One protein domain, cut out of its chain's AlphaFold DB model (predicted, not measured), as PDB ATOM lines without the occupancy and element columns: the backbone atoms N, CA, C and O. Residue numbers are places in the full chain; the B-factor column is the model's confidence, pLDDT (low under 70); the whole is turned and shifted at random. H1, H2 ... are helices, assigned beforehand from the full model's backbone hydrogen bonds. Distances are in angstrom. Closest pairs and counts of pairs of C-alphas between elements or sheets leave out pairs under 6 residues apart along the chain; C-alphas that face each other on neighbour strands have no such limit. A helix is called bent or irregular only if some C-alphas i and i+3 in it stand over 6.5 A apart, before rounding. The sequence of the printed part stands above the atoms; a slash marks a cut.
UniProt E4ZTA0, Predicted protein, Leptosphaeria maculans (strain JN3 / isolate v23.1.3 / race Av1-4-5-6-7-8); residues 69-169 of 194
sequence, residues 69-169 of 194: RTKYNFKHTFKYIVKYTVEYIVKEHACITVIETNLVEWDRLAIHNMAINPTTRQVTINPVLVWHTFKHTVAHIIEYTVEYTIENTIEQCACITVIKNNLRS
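What this domain is: This is residues 69 to 169 of the 194 residues of the protein "Predicted protein" of Leptosphaeria maculans (strain JN3 / isolate v23.1.3 / race Av1-4-5-6-7-8) (UniProt E4ZTA0). A long, thin helical hairpin: two long helices, H1 then H2, run opposite ways and cross partway along, with their free ends, residues 69 to 81 and 154 to 169, sticking out and the long loop 114 to 126 at the other end. The printed part has 101 residues, is all helix and extended, with a radius of gyration of the C-alphas of 21.9 A, and spans 80 by 23 by 17 A.

How they stand to each other: Start with H1, residues 69 to 113, which has a kink of 41 degrees near residue 104 and is neither bent nor irregular, but only just: C-alphas 91 and 94 are 6.1 A apart. Residues 86 to 98 of H1 touch residues 138 to 146 of H2, residues 127 to 169; the closest C-alphas, Val 86 and Val 146, are 7.5 A apart. This hairpin has a steep tilt of 37 degrees, only just steep. Every O i to N i+4 pair is within hydrogen-bond range in H2, and 37 of 41 in H1.

Where its parts are: Find C-alpha 69 at (69.038, -125.385, -49.552); H1 runs 57.7 A from there. H2 runs 62.9 A to C-alpha 169 at (85.808, -140.045, -55.155).

The domain as a whole: The printed part has no cut. In the long link, residues 115 to 116 pair antiparallel with 123 to 124. Mean pLDDT of the printed part is 73.0; residues 92 to 117 are among those under 70.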
ATOM      1  N   ARG A  69      68.646-126.491 -50.442       56.31
ATOM      2  CA  ARG A  69      69.038-125.385 -49.552       56.31
ATOM      3  C   ARG A  69      70.424-124.827 -49.882       56.31
ATOM      4  O   ARG A  69      70.607-123.614 -49.873       56.31
ATOM      5  N   THR A  70      71.389-125.680 -50.231       58.69
ATOM      6  CA  THR A  70      72.738-125.225 -50.615       58.69
ATOM      7  C   THR A  70      72.755-124.506 -51.964       58.69
ATOM      8  O   THR A  70      73.417-123.476 -52.077       58.69
ATOM      9  N   LYS A  71      71.985-124.966 -52.961       61.78
ATOM     10  CA  LYS A  71      71.868-124.264 -54.254       61.78
ATOM     11  C   LYS A  71      71.236-122.876 -54.122       61.78
ATOM     12  O   LYS A  71      71.728-121.925 -54.727       61.78
ATOM     13  N   TYR A  72      70.168-122.751 -53.334       67.12
ATOM     14  CA  TYR A  72      69.471-121.473 -53.167       67.12
ATOM     15  C   TYR A  72      70.326-120.452 -52.403       67.12
ATOM     16  O   TYR A  72      70.458-119.309 -52.840       67.12
ATOM     17  N   ASN A  73      70.993-120.893 -51.331       71.06
ATOM     18  CA  ASN A  73      71.906-120.040 -50.572       71.06
ATOM     19  C   ASN A  73      73.103-119.602 -51.420       71.06
ATOM     20  O   ASN A  73      73.440-118.425 -51.413       71.06
ATOM     21  N   PHE A  74      73.689-120.490 -52.228       66.88
ATOM     22  CA  PHE A  74      74.806-120.113 -53.095       66.88
ATOM     23  C   PHE A  74      74.416-119.027 -54.104       66.88
ATOM     24  O   PHE A  74      75.135-118.042 -54.244       66.88
ATOM     25  N   LYS A  75      73.252-119.147 -54.757       71.94
ATOM     26  CA  LYS A  75      72.790-118.147 -55.733       71.94
ATOM     27  C   LYS A  75      72.595-116.769 -55.095       71.94
ATOM     28  O   LYS A  75      72.981-115.762 -55.686       71.94
ATOM     29  N   HIS A  76      72.007-116.721 -53.902       73.00
ATOM     30  CA  HIS A  76      71.752-115.460 -53.208       73.00
ATOM     31  C   HIS A  76      73.041-114.826 -52.682       73.00
ATOM     32  O   HIS A  76      73.262-113.634 -52.892       73.00
ATOM     33  N   THR A  77      73.917-115.626 -52.069       70.38
ATOM     34  CA  THR A  77      75.205-115.160 -51.550       70.38
ATOM     35  C   THR A  77      76.129-114.718 -52.680       70.38
ATOM     36  O   THR A  77      76.738-113.662 -52.576       70.38
ATOM     37  N   PHE A  78      76.172-115.445 -53.799       68.81
ATOM     38  CA  PHE A  78      76.952-115.055 -54.973       68.81
ATOM     39  C   PHE A  78      76.449-113.743 -55.576       68.81
ATOM     40  O   PHE A  78      77.242-112.843 -55.827       68.81
ATOM     41  N   LYS A  79      75.126-113.580 -55.728       76.88
ATOM     42  CA  LYS A  79      74.539-112.316 -56.200       76.88
ATOM     43  C   LYS A  79      74.911-111.144 -55.287       76.88
ATOM     44  O   LYS A  79      75.185-110.056 -55.781       76.88
ATOM     45  N   TYR A  80      74.917-111.363 -53.973       76.19
ATOM     46  CA  TYR A  80      75.289-110.341 -52.998       76.19
ATOM     47  C   TYR A  80      76.783-110.012 -53.070       76.19
ATOM     48  O   TYR A  80      77.139-108.846 -53.187       76.19
ATOM     49  N   ILE A  81      77.650-111.028 -53.087       74.38
ATOM     50  CA  ILE A  81      79.103-110.856 -53.189       74.38
ATOM     51  C   ILE A  81      79.459-110.139 -54.487       74.38
ATOM     52  O   ILE A  81      80.136-109.127 -54.436       74.38
ATOM     53  N   VAL A  82      78.955-110.582 -55.641       74.12
ATOM     54  CA  VAL A  82      79.240-109.915 -56.919       74.12
ATOM     55  C   VAL A  82      78.754-108.470 -56.897       74.12
ATOM     56  O   VAL A  82      79.513-107.582 -57.262       74.12
ATOM     57  N   LYS A  83      77.532-108.206 -56.409       79.88
ATOM     58  CA  LYS A  83      77.011-106.835 -56.327       79.88
ATOM     59  C   LYS A  83      77.922-105.939 -55.485       79.88
ATOM     60  O   LYS A  83      78.304-104.876 -55.955       79.88
ATOM     61  N   TYR A  84      78.279-106.366 -54.276       74.31
ATOM     62  CA  TYR A  84      79.069-105.546 -53.355       74.31
ATOM     63  C   TYR A  84      80.540-105.455 -53.749       74.31
ATOM     64  O   TYR A  84      81.118-104.383 -53.638       74.31
ATOM     65  N   THR A  85      81.140-106.537 -54.241       71.31
ATOM     66  CA  THR A  85      82.534-106.540 -54.689       71.31
ATOM     67  C   THR A  85      82.698-105.703 -55.951       71.31
ATOM     68  O   THR A  85      83.644-104.931 -56.028       71.31
ATOM     69  N   VAL A  86      81.764-105.770 -56.906       66.56
ATOM     70  CA  VAL A  86      81.781-104.876 -58.075       66.56
ATOM     71  C   VAL A  86      81.552-103.434 -57.641       66.56
ATOM     72  O   VAL A  86      82.299-102.564 -58.062       66.56
ATOM     73  N   GLU A  87      80.587-103.156 -56.761       75.94
ATOM     74  CA  GLU A  87      80.350-101.790 -56.281       75.94
ATOM     75  C   GLU A  87      81.564-101.224 -55.520       75.94
ATOM     76  O   GLU A  87      81.891-100.050 -55.672       75.94
ATOM     77  N   TYR A  88      82.264-102.064 -54.755       75.56
ATOM     78  CA  TYR A  88      83.481-101.715 -54.026       75.56
ATOM     79  C   TYR A  88      84.677-101.507 -54.961       75.56
ATOM     80  O   TYR A  88      85.342-100.483 -54.876       75.56
ATOM     81  N   ILE A  89      84.923-102.426 -55.900       63.94
ATOM     82  CA  ILE A  89      86.002-102.309 -56.893       63.94
ATOM     83  C   ILE A  89      85.757-101.106 -57.806       63.94
ATOM     84  O   ILE A  89      86.692-100.375 -58.115       63.94
ATOM     85  N   VAL A  90      84.512-100.845 -58.203       65.31
ATOM     86  CA  VAL A  90      84.164 -99.654 -58.986       65.31
ATOM     87  C   VAL A  90      84.358 -98.377 -58.161       65.31
ATOM     88  O   VAL A  90      84.853 -97.389 -58.691       65.31
ATOM     89  N   LYS A  91      84.027 -98.380 -56.863       74.38
ATOM     90  CA  LYS A  91      84.243 -97.213 -55.991       74.38
ATOM     91  C   LYS A  91      85.712 -96.961 -55.645       74.38
ATOM     92  O   LYS A  91      86.101 -95.805 -55.565       74.38
ATOM     93  N   GLU A  92      86.515 -97.999 -55.419       66.88
ATOM     94  CA  GLU A  92      87.914 -97.837 -54.998       66.88
ATOM     95  C   GLU A  92      88.906 -97.934 -56.158       66.88
ATOM     96  O   GLU A  92      89.720 -97.036 -56.361       66.88
ATOM     97  N   HIS A  93      88.844 -98.998 -56.957       55.56
ATOM     98  CA  HIS A  93      89.831 -99.256 -58.006       55.56
ATOM     99  C   HIS A  93      89.495 -98.559 -59.323       55.56
ATOM    100  O   HIS A  93      90.394 -97.991 -59.937       55.56
ATOM    101  N   ALA A  94      88.223 -98.517 -59.740       54.94
ATOM    102  CA  ALA A  94      87.847 -97.764 -60.940       54.94
ATOM    103  C   ALA A  94      87.909 -96.245 -60.731       54.94
ATOM    104  O   ALA A  94      87.838 -95.505 -61.702       54.94
ATOM    105  N   CYS A  95      88.093 -95.758 -59.504       55.16
ATOM    106  CA  CYS A  95      88.519 -94.382 -59.292       55.16
ATOM    107  C   CYS A  95      90.031 -94.245 -59.476       55.16
ATOM    108  O   CYS A  95      90.457 -93.341 -60.169       55.16
ATOM    109  N   ILE A  96      90.865 -95.142 -58.951       56.38
ATOM    110  CA  ILE A  96      92.319 -94.907 -58.931       56.38
ATOM    111  C   ILE A  96      92.993 -95.247 -60.267       56.38
ATOM    112  O   ILE A  96      93.646 -94.386 -60.851       56.38
ATOM    113  N   THR A  97      92.806 -96.453 -60.811       57.28
ATOM    114  CA  THR A  97      93.500 -96.842 -62.054       57.28
ATOM    115  C   THR A  97      92.907 -96.180 -63.286       57.28
ATOM    116  O   THR A  97      93.661 -95.822 -64.181       57.28
ATOM    117  N   VAL A  98      91.588 -95.957 -63.331       57.94
ATOM    118  CA  VAL A  98      90.970 -95.178 -64.417       57.94
ATOM    119  C   VAL A  98      91.457 -93.739 -64.347       57.94
ATOM    120  O   VAL A  98      91.823 -93.222 -65.390       57.94
ATOM    121  N   ILE A  99      91.535 -93.095 -63.176       60.75
ATOM    122  CA  ILE A  99      92.065 -91.727 -63.097       60.75
ATOM    123  C   ILE A  99      93.538 -91.693 -63.520       60.75
ATOM    124  O   ILE A  99      93.888 -90.847 -64.331       60.75
ATOM    125  N   GLU A 100      94.390 -92.615 -63.068       60.34
ATOM    126  CA  GLU A 100      95.828 -92.575 -63.381       60.34
ATOM    127  C   GLU A 100      96.161 -92.909 -64.844       60.34
ATOM    128  O   GLU A 100      96.936 -92.182 -65.469       60.34
ATOM    129  N   THR A 101      95.584 -93.965 -65.430       60.88
ATOM    130  CA  THR A 101      95.881 -94.318 -66.831       60.88
ATOM    131  C   THR A 101      95.143 -93.425 -67.816       60.88
ATOM    132  O   THR A 101      95.713 -93.063 -68.848       60.88
ATOM    133  N   ASN A 102      93.922 -92.990 -67.483       57.94
ATOM    134  CA  ASN A 102      93.221 -92.037 -68.328       57.94
ATOM    135  C   ASN A 102      93.837 -90.646 -68.202       57.94
ATOM    136  O   ASN A 102      93.968 -90.022 -69.235       57.94
ATOM    137  N   LEU A 103      94.332 -90.156 -67.059       61.19
ATOM    138  CA  LEU A 103      95.014 -88.845 -67.022       61.19
ATOM    139  C   LEU A 103      96.144 -88.736 -68.060       61.19
ATOM    140  O   LEU A 103      96.260 -87.712 -68.729       61.19
ATOM    141  N   VAL A 104      96.917 -89.808 -68.260       66.69
ATOM    142  CA  VAL A 104      98.015 -89.834 -69.241       66.69
ATOM    143  C   VAL A 104      97.503 -89.865 -70.689       66.69
ATOM    144  O   VAL A 104      98.029 -89.152 -71.547       66.69
ATOM    145  N   GLU A 105      96.472 -90.658 -70.994       64.00
ATOM    146  CA  GLU A 105      95.861 -90.673 -72.335       64.00
ATOM    147  C   GLU A 105      95.024 -89.425 -72.630       64.00
ATOM    148  O   GLU A 105      94.958 -88.987 -73.777       64.00
ATOM    149  N   TRP A 106      94.439 -88.818 -71.602       65.00
ATOM    150  CA  TRP A 106      93.695 -87.568 -71.658       65.00
ATOM    151  C   TRP A 106      94.603 -86.393 -71.948       65.00
ATOM    152  O   TRP A 106      94.238 -85.577 -72.785       65.00
ATOM    153  N   ASP A 107      95.795 -86.339 -71.355       65.94
ATOM    154  CA  ASP A 107      96.810 -85.361 -71.753       65.94
ATOM    155  C   ASP A 107      97.146 -85.525 -73.243       65.94
ATOM    156  O   ASP A 107      97.159 -84.559 -74.005       65.94
ATOM    157  N   ARG A 108      97.309 -86.768 -73.708       68.31
ATOM    158  CA  ARG A 108      97.626 -87.069 -75.112       68.31
ATOM    159  C   ARG A 108      96.494 -86.719 -76.087       68.31
ATOM    160  O   ARG A 108      96.754 -86.162 -77.155       68.31
ATOM    161  N   LEU A 109      95.246 -87.028 -75.734       65.81
ATOM    162  CA  LEU A 109      94.046 -86.747 -76.532       65.81
ATOM    163  C   LEU A 109      93.626 -85.281 -76.461       65.81
ATOM    164  O   LEU A 109      93.116 -84.758 -77.453       65.81
ATOM    165  N   ALA A 110      93.848 -84.610 -75.330       65.12
ATOM    166  CA  ALA A 110      93.698 -83.169 -75.216       65.12
ATOM    167  C   ALA A 110      94.675 -82.502 -76.182       65.12
ATOM    168  O   ALA A 110      94.221 -81.779 -77.059       65.12
ATOM    169  N   ILE A 111      95.966 -82.851 -76.142       68.06
ATOM    170  CA  ILE A 111      96.977 -82.324 -77.075       68.06
ATOM    171  C   ILE A 111      96.577 -82.550 -78.544       68.06
ATOM    172  O   ILE A 111      96.737 -81.647 -79.362       68.06
ATOM    173  N   HIS A 112      96.007 -83.711 -78.888       61.97
ATOM    174  CA  HIS A 112      95.585 -84.007 -80.264       61.97
ATOM    175  C   HIS A 112      94.299 -83.294 -80.716       61.97
ATOM    176  O   HIS A 112      94.143 -83.038 -81.909       61.97
ATOM    177  N   ASN A 113      93.387 -82.971 -79.793       63.09
ATOM    178  CA  ASN A 113      92.127 -82.271 -80.087       63.09
ATOM    179  C   ASN A 113      92.198 -80.758 -79.833       63.09
ATOM    180  O   ASN A 113      91.214 -80.045 -80.045       63.09
ATOM    181  N   MET A 114      93.349 -80.248 -79.395       64.00
ATOM    182  CA  MET A 114      93.616 -78.819 -79.327       64.00
ATOM    183  C   MET A 114      93.779 -78.270 -80.745       64.00
ATOM    184  O   MET A 114      94.872 -78.226 -81.307       64.00
ATOM    185  N   ALA A 115      92.677 -77.804 -81.326       64.06
ATOM    186  CA  ALA A 115      92.745 -76.922 -82.477       64.06
ATOM    187  C   ALA A 115      93.356 -75.589 -82.015       64.06
ATOM    188  O   ALA A 115      92.714 -74.795 -81.320       64.06
ATOM    189  N   ILE A 116      94.622 -75.360 -82.367       68.56
ATOM    190  CA  ILE A 116      95.273 -74.064 -82.173       68.56
ATOM    191  C   ILE A 116      94.707 -73.141 -83.243       68.56
ATOM    192  O   ILE A 116      94.955 -73.338 -84.433       68.56
ATOM    193  N   ASN A 117      93.945 -72.129 -82.832       68.19
ATOM    194  CA  ASN A 117      93.545 -71.086 -83.762       68.19
ATOM    195  C   ASN A 117      94.824 -70.360 -84.229       68.19
ATOM    196  O   ASN A 117      95.513 -69.761 -83.397       68.19
ATOM    197  N   PRO A 118      95.177 -70.405 -85.527       77.19
ATOM    198  CA  PRO A 118      96.450 -69.869 -86.004       77.19
ATOM    199  C   PRO A 118      96.537 -68.346 -85.839       77.19
ATOM    200  O   PRO A 118      97.632 -67.799 -85.730       77.19
ATOM    201  N   THR A 119      95.390 -67.664 -85.784       80.56
ATOM    202  CA  THR A 119      95.298 -66.206 -85.713       80.56
ATOM    203  C   THR A 119      95.386 -65.700 -84.277       80.56
ATOM    204  O   THR A 119      96.061 -64.709 -84.014       80.56
ATOM    205  N   THR A 120      94.730 -66.377 -83.334       84.12
ATOM    206  CA  THR A 120      94.680 -65.932 -81.931       84.12
ATOM    207  C   THR A 120      95.655 -66.679 -81.025       84.12
ATOM    208  O   THR A 120      95.832 -66.282 -79.874       84.12
ATOM    209  N   ARG A 121      96.273 -67.767 -81.514       79.50
ATOM    210  CA  ARG A 121      97.056 -68.741 -80.727       79.50
ATOM    211  C   ARG A 121      96.311 -69.290 -79.505       79.50
ATOM    212  O   ARG A 121      96.930 -69.870 -78.617       79.50
ATOM    213  N   GLN A 122      94.989 -69.126 -79.450       79.31
ATOM    214  CA  GLN A 122      94.179 -69.670 -78.374       79.31
ATOM    215  C   GLN A 122      93.813 -71.114 -78.686       79.31
ATOM    216  O   GLN A 122      93.434 -71.468 -79.806       79.31
ATOM    217  N   VAL A 123      93.921 -71.935 -77.655       76.31
ATOM    218  CA  VAL A 123      93.482 -73.319 -77.661       76.31
ATOM    219  C   VAL A 123      92.012 -73.342 -77.268       76.31
ATOM    220  O   VAL A 123      91.659 -72.906 -76.173       76.31
ATOM    221  N   THR A 124      91.153 -73.860 -78.145       80.50
ATOM    222  CA  THR A 124      89.739 -74.080 -77.813       80.50
ATOM    223  C   THR A 124      89.515 -75.568 -77.590       80.50
ATOM    224  O   THR A 124      89.633 -76.360 -78.522       80.50
ATOM    225  N   ILE A 125      89.198 -75.955 -76.355       79.75
ATOM    226  CA  ILE A 125      88.802 -77.328 -76.021       79.75
ATOM    227  C   ILE A 125      87.278 -77.390 -76.082       79.75
ATOM    228  O   ILE A 125      86.611 -76.574 -75.450       79.75
ATOM    229  N   ASN A 126      86.717 -78.351 -76.819       82.94
ATOM    230  CA  ASN A 126      85.279 -78.604 -76.795       82.94
ATOM    231  C   ASN A 126      84.942 -79.529 -75.606       82.94
ATOM    232  O   ASN A 126      85.196 -80.735 -75.694       82.94
ATOM    233  N   PRO A 127      84.353 -79.008 -74.511       76.50
ATOM    234  CA  PRO A 127      84.087 -79.803 -73.314       76.50
ATOM    235  C   PRO A 127      83.052 -80.908 -73.559       76.50
ATOM    236  O   PRO A 127      83.073 -81.922 -72.869       76.50
ATOM    237  N   VAL A 128      82.169 -80.750 -74.551       81.19
ATOM    238  CA  VAL A 128      81.127 -81.738 -74.870       81.19
ATOM    239  C   VAL A 128      81.736 -82.976 -75.519       81.19
ATOM    240  O   VAL A 128      81.398 -84.095 -75.138       81.19
ATOM    241  N   LEU A 129      82.661 -82.787 -76.467       79.88
ATOM    242  CA  LEU A 129      83.349 -83.899 -77.124       79.88
ATOM    243  C   LEU A 129      84.225 -84.661 -76.125       79.88
ATOM    244  O   LEU A 129      84.189 -85.886 -76.079       79.88
ATOM    245  N   VAL A 130      84.947 -83.919 -75.280       78.25
ATOM    246  CA  VAL A 130      85.700 -84.457 -74.142       78.25
ATOM    247  C   VAL A 130      84.781 -85.304 -73.256       78.25
ATOM    248  O   VAL A 130      85.000 -86.499 -73.083       78.25
ATOM    249  N   TRP A 131      83.682 -84.742 -72.768       76.50
ATOM    250  CA  TRP A 131      82.779 -85.474 -71.884       76.50
ATOM    251  C   TRP A 131      82.180 -86.737 -72.524       76.50
ATOM    252  O   TRP A 131      82.066 -87.778 -71.873       76.50
ATOM    253  N   HIS A 132      81.823 -86.675 -73.808       79.75
ATOM    254  CA  HIS A 132      81.277 -87.821 -74.530       79.75
ATOM    255  C   HIS A 132      82.297 -88.959 -74.660       79.75
ATOM    256  O   HIS A 132      81.979 -90.113 -74.364       79.75
ATOM    257  N   THR A 133      83.532 -88.636 -75.051       78.38
ATOM    258  CA  THR A 133      84.622 -89.616 -75.154       78.38
ATOM    259  C   THR A 133      84.936 -90.224 -73.790       78.38
ATOM    260  O   THR A 133      85.032 -91.442 -73.679       78.38
ATOM    261  N   PHE A 134      84.987 -89.406 -72.733       78.62
ATOM    262  CA  PHE A 134      85.172 -89.882 -71.359       78.62
ATOM    263  C   PHE A 134      84.126 -90.919 -70.969       78.62
ATOM    264  O   PHE A 134      84.461 -92.023 -70.536       78.62
ATOM    265  N   LYS A 135      82.852 -90.584 -71.174       76.38
ATOM    266  CA  LYS A 135      81.740 -91.464 -70.827       76.38
ATOM    267  C   LYS A 135      81.837 -92.807 -71.553       76.38
ATOM    268  O   LYS A 135      81.599 -93.841 -70.934       76.38
ATOM    269  N   HIS A 136      82.190 -92.794 -72.837       78.62
ATOM    270  CA  HIS A 136      82.293 -94.013 -73.635       78.62
ATOM    271  C   HIS A 136      83.480 -94.888 -73.211       78.62
ATOM    272  O   HIS A 136      83.331 -96.101 -73.077       78.62
ATOM    273  N   THR A 137      84.645 -94.289 -72.954       77.31
ATOM    274  CA  THR A 137      85.833 -95.025 -72.498       77.31
ATOM    275  C   THR A 137      85.600 -95.664 -71.134       77.31
ATOM    276  O   THR A 137      85.871 -96.849 -70.951       77.31
ATOM    277  N   VAL A 138      85.030 -94.915 -70.186       76.25
ATOM    278  CA  VAL A 138      84.713 -95.440 -68.851       76.25
ATOM    279  C   VAL A 138      83.697 -96.578 -68.935       76.25
ATOM    280  O   VAL A 138      83.894 -97.605 -68.290       76.25
ATOM    281  N   ALA A 139      82.646 -96.431 -69.748       76.50
ATOM    282  CA  ALA A 139      81.659 -97.490 -69.945       76.50
ATOM    283  C   ALA A 139      82.313 -98.785 -70.454       76.50
ATOM    284  O   ALA A 139      82.133 -99.836 -69.846       76.50
ATOM    285  N   HIS A 140      83.153 -98.689 -71.487       79.44
ATOM    286  CA  HIS A 140      83.825 -99.845 -72.078       79.44
ATOM    287  C   HIS A 140      84.802-100.529 -71.106       79.44
ATOM    288  O   HIS A 140      84.887-101.755 -71.056       79.44
ATOM    289  N   ILE A 141      85.539 -99.755 -70.300       77.12
ATOM    290  CA  ILE A 141      86.448-100.312 -69.284       77.12
ATOM    291  C   ILE A 141      85.661-101.073 -68.219       77.12
ATOM    292  O   ILE A 141      86.071-102.164 -67.814       77.12
ATOM    293  N   ILE A 142      84.542-100.510 -67.758       76.81
ATOM    294  CA  ILE A 142      83.688-101.158 -66.760       76.81
ATOM    295  C   ILE A 142      83.115-102.457 -67.324       76.81
ATOM    296  O   ILE A 142      83.222-103.486 -66.659       76.81
ATOM    297  N   GLU A 143      82.558-102.426 -68.537       76.19
ATOM    298  CA  GLU A 143      82.016-103.612 -69.211       76.19
ATOM    299  C   GLU A 143      83.070-104.721 -69.305       76.19
ATOM    300  O   GLU A 143      82.872-105.801 -68.747       76.19
ATOM    301  N   TYR A 144      84.240-104.413 -69.869       77.25
ATOM    302  CA  TYR A 144      85.327-105.381 -70.023       77.25
ATOM    303  C   TYR A 144      85.829-105.941 -68.683       77.25
ATOM    304  O   TYR A 144      86.056-107.143 -68.535       77.25
ATOM    305  N   THR A 145      85.987-105.084 -67.669       78.19
ATOM    306  CA  THR A 145      86.487-105.503 -66.348       78.19
ATOM    307  C   THR A 145      85.494-106.420 -65.642       78.19
ATOM    308  O   THR A 145      85.891-107.397 -64.998       78.19
ATOM    309  N   VAL A 146      84.200-106.113 -65.748       76.88
ATOM    310  CA  VAL A 146      83.136-106.928 -65.161       76.88
ATOM    311  C   VAL A 146      83.066-108.282 -65.854       76.88
ATOM    312  O   VAL A 146      83.048-109.298 -65.155       76.88
ATOM    313  N   GLU A 147      83.086-108.313 -67.186       73.31
ATOM    314  CA  GLU A 147      83.097-109.558 -67.964       73.31
ATOM    315  C   GLU A 147      84.280-110.443 -67.569       73.31
ATOM    316  O   GLU A 147      84.080-111.563 -67.094       73.31
ATOM    317  N   TYR A 148      85.498-109.898 -67.618       75.69
ATOM    318  CA  TYR A 148      86.712-110.634 -67.266       75.69
ATOM    319  C   TYR A 148      86.690-111.165 -65.822       75.69
ATOM    320  O   TYR A 148      87.068-112.307 -65.548       75.69
ATOM    321  N   THR A 149      86.216-110.355 -64.870       79.19
ATOM    322  CA  THR A 149      86.142-110.756 -63.456       79.19
ATOM    323  C   THR A 149      85.131-111.881 -63.249       79.19
ATOM    324  O   THR A 149      85.388-112.809 -62.474       79.19
ATOM    325  N   ILE A 150      83.985-111.818 -63.930       79.12
ATOM    326  CA  ILE A 150      82.955-112.856 -63.865       79.12
ATOM    327  C   ILE A 150      83.479-114.155 -64.471       79.12
ATOM    328  O   ILE A 150      83.376-115.194 -63.815       79.12
ATOM    329  N   GLU A 151      84.072-114.102 -65.664       73.62
ATOM    330  CA  GLU A 151      84.641-115.272 -66.340       73.62
ATOM    331  C   GLU A 151      85.691-115.957 -65.466       73.62
ATOM    332  O   GLU A 151      85.538-117.132 -65.120       73.62
ATOM    333  N   ASN A 152      86.676-115.200 -64.983       75.50
ATOM    334  CA  ASN A 152      87.718-115.738 -64.114       75.50
ATOM    335  C   ASN A 152      87.133-116.311 -62.807       75.50
ATOM    336  O   ASN A 152      87.543-117.374 -62.345       75.50
ATOM    337  N   THR A 153      86.124-115.666 -62.212       79.31
ATOM    338  CA  THR A 153      85.477-116.191 -60.994       79.31
ATOM    339  C   THR A 153      84.747-117.509 -61.261       79.31
ATOM    340  O   THR A 153      84.806-118.428 -60.437       79.31
ATOM    341  N   ILE A 154      84.064-117.625 -62.403       76.56
ATOM    342  CA  ILE A 154      83.369-118.850 -62.811       76.56
ATOM    343  C   ILE A 154      84.378-119.972 -63.063       76.56
ATOM    344  O   ILE A 154      84.178-121.078 -62.555       76.56
ATOM    345  N   GLU A 155      85.473-119.693 -63.769       74.56
ATOM    346  CA  GLU A 155      86.545-120.661 -64.017       74.56
ATOM    347  C   GLU A 155      87.165-121.171 -62.712       74.56
ATOM    348  O   GLU A 155      87.294-122.383 -62.507       74.56
ATOM    349  N   GLN A 156      87.463-120.268 -61.773       72.69
ATOM    350  CA  GLN A 156      87.975-120.637 -60.451       72.69
ATOM    351  C   GLN A 156      86.964-121.494 -59.674       72.69
ATOM    352  O   GLN A 156      87.324-122.521 -59.092       72.69
ATOM    353  N   CYS A 157      85.676-121.138 -59.702       78.06
ATOM    354  CA  CYS A 157      84.623-121.917 -59.044       78.06
ATOM    355  C   CYS A 157      84.436-123.309 -59.671       78.06
ATOM    356  O   CYS A 157      84.226-124.297 -58.951       78.06
ATOM    357  N   ALA A 158      84.527-123.412 -60.997       80.12
ATOM    358  CA  ALA A 158      84.471-124.680 -61.714       80.12
ATOM    359  C   ALA A 158      85.671-125.564 -61.343       80.12
ATOM    360  O   ALA A 158      85.484-126.730 -60.982       80.12
ATOM    361  N   CYS A 159      86.876-124.990 -61.315       81.25
ATOM    362  CA  CYS A 159      88.099-125.674 -60.895       81.25
ATOM    363  C   CYS A 159      87.976-126.229 -59.466       81.25
ATOM    364  O   CYS A 159      88.178-127.425 -59.237       81.25
ATOM    365  N   ILE A 160      87.527-125.403 -58.514       79.19
ATOM    366  CA  ILE A 160      87.303-125.822 -57.121       79.19
ATOM    367  C   ILE A 160      86.283-126.968 -57.045       79.19
ATOM    368  O   ILE A 160      86.467-127.920 -56.282       79.19
ATOM    369  N   THR A 161      85.217-126.911 -57.845       86.00
ATOM    370  CA  THR A 161      84.183-127.956 -57.875       86.00
ATOM    371  C   THR A 161      84.736-129.286 -58.386       86.00
ATOM    372  O   THR A 161      84.472-130.332 -57.785       86.00
ATOM    373  N   VAL A 162      85.543-129.259 -59.450       87.12
ATOM    374  CA  VAL A 162      86.208-130.452 -59.995       87.12
ATOM    375  C   VAL A 162      87.176-131.046 -58.972       87.12
ATOM    376  O   VAL A 162      87.099-132.242 -58.680       87.12
ATOM    377  N   ILE A 163      88.022-130.216 -58.351       81.75
ATOM    378  CA  ILE A 163      88.961-130.649 -57.304       81.75
ATOM    379  C   ILE A 163      88.202-131.311 -56.148       81.75
ATOM    380  O   ILE A 163      88.557-132.407 -55.709       81.75
ATOM    381  N   LYS A 164      87.110-130.694 -55.687       87.50
ATOM    382  CA  LYS A 164      86.283-131.229 -54.600       87.50
ATOM    383  C   LYS A 164      85.660-132.584 -54.949       87.50
ATOM    384  O   LYS A 164      85.615-133.470 -54.093       87.50
ATOM    385  N   ASN A 165      85.196-132.762 -56.183       84.88
ATOM    386  CA  ASN A 165      84.625-134.032 -56.636       84.88
ATOM    387  C   ASN A 165      85.685-135.140 -56.722       84.88
ATOM    388  O   ASN A 165      85.423-136.247 -56.248       84.88
ATOM    389  N   ASN A 166      86.885-134.825 -57.217       85.94
ATOM    390  CA  ASN A 166      88.009-135.765 -57.282       85.94
ATOM    391  C   ASN A 166      88.512-136.184 -55.892       85.94
ATOM    392  O   ASN A 166      88.842-137.346 -55.663       85.94
ATOM    393  N   LEU A 167      88.542-135.256 -54.931       85.25
ATOM    394  CA  LEU A 167      88.871-135.598 -53.546       85.25
ATOM    395  C   LEU A 167      87.811-136.531 -52.949       85.25
ATOM    396  O   LEU A 167      88.147-137.520 -52.302       85.25
ATOM    397  N   ARG A 168      86.527-136.266 -53.221       88.50
ATOM    398  CA  ARG A 168      85.421-137.080 -52.705       88.50
ATOM    399  C   ARG A 168      85.395-138.498 -53.285       88.50
ATOM    400  O   ARG A 168      85.039-139.416 -52.547       88.50
ATOM    401  N   SER A 169      85.725-138.697 -54.564       89.44
ATOM    402  CA  SER A 169      85.808-140.045 -55.155       89.44
ATOM    403  C   SER A 169      86.949-140.850 -54.532       89.44
ATOM    404  O   SER A 169      86.710-141.959 -54.057       89.44
TER     405      SER A 169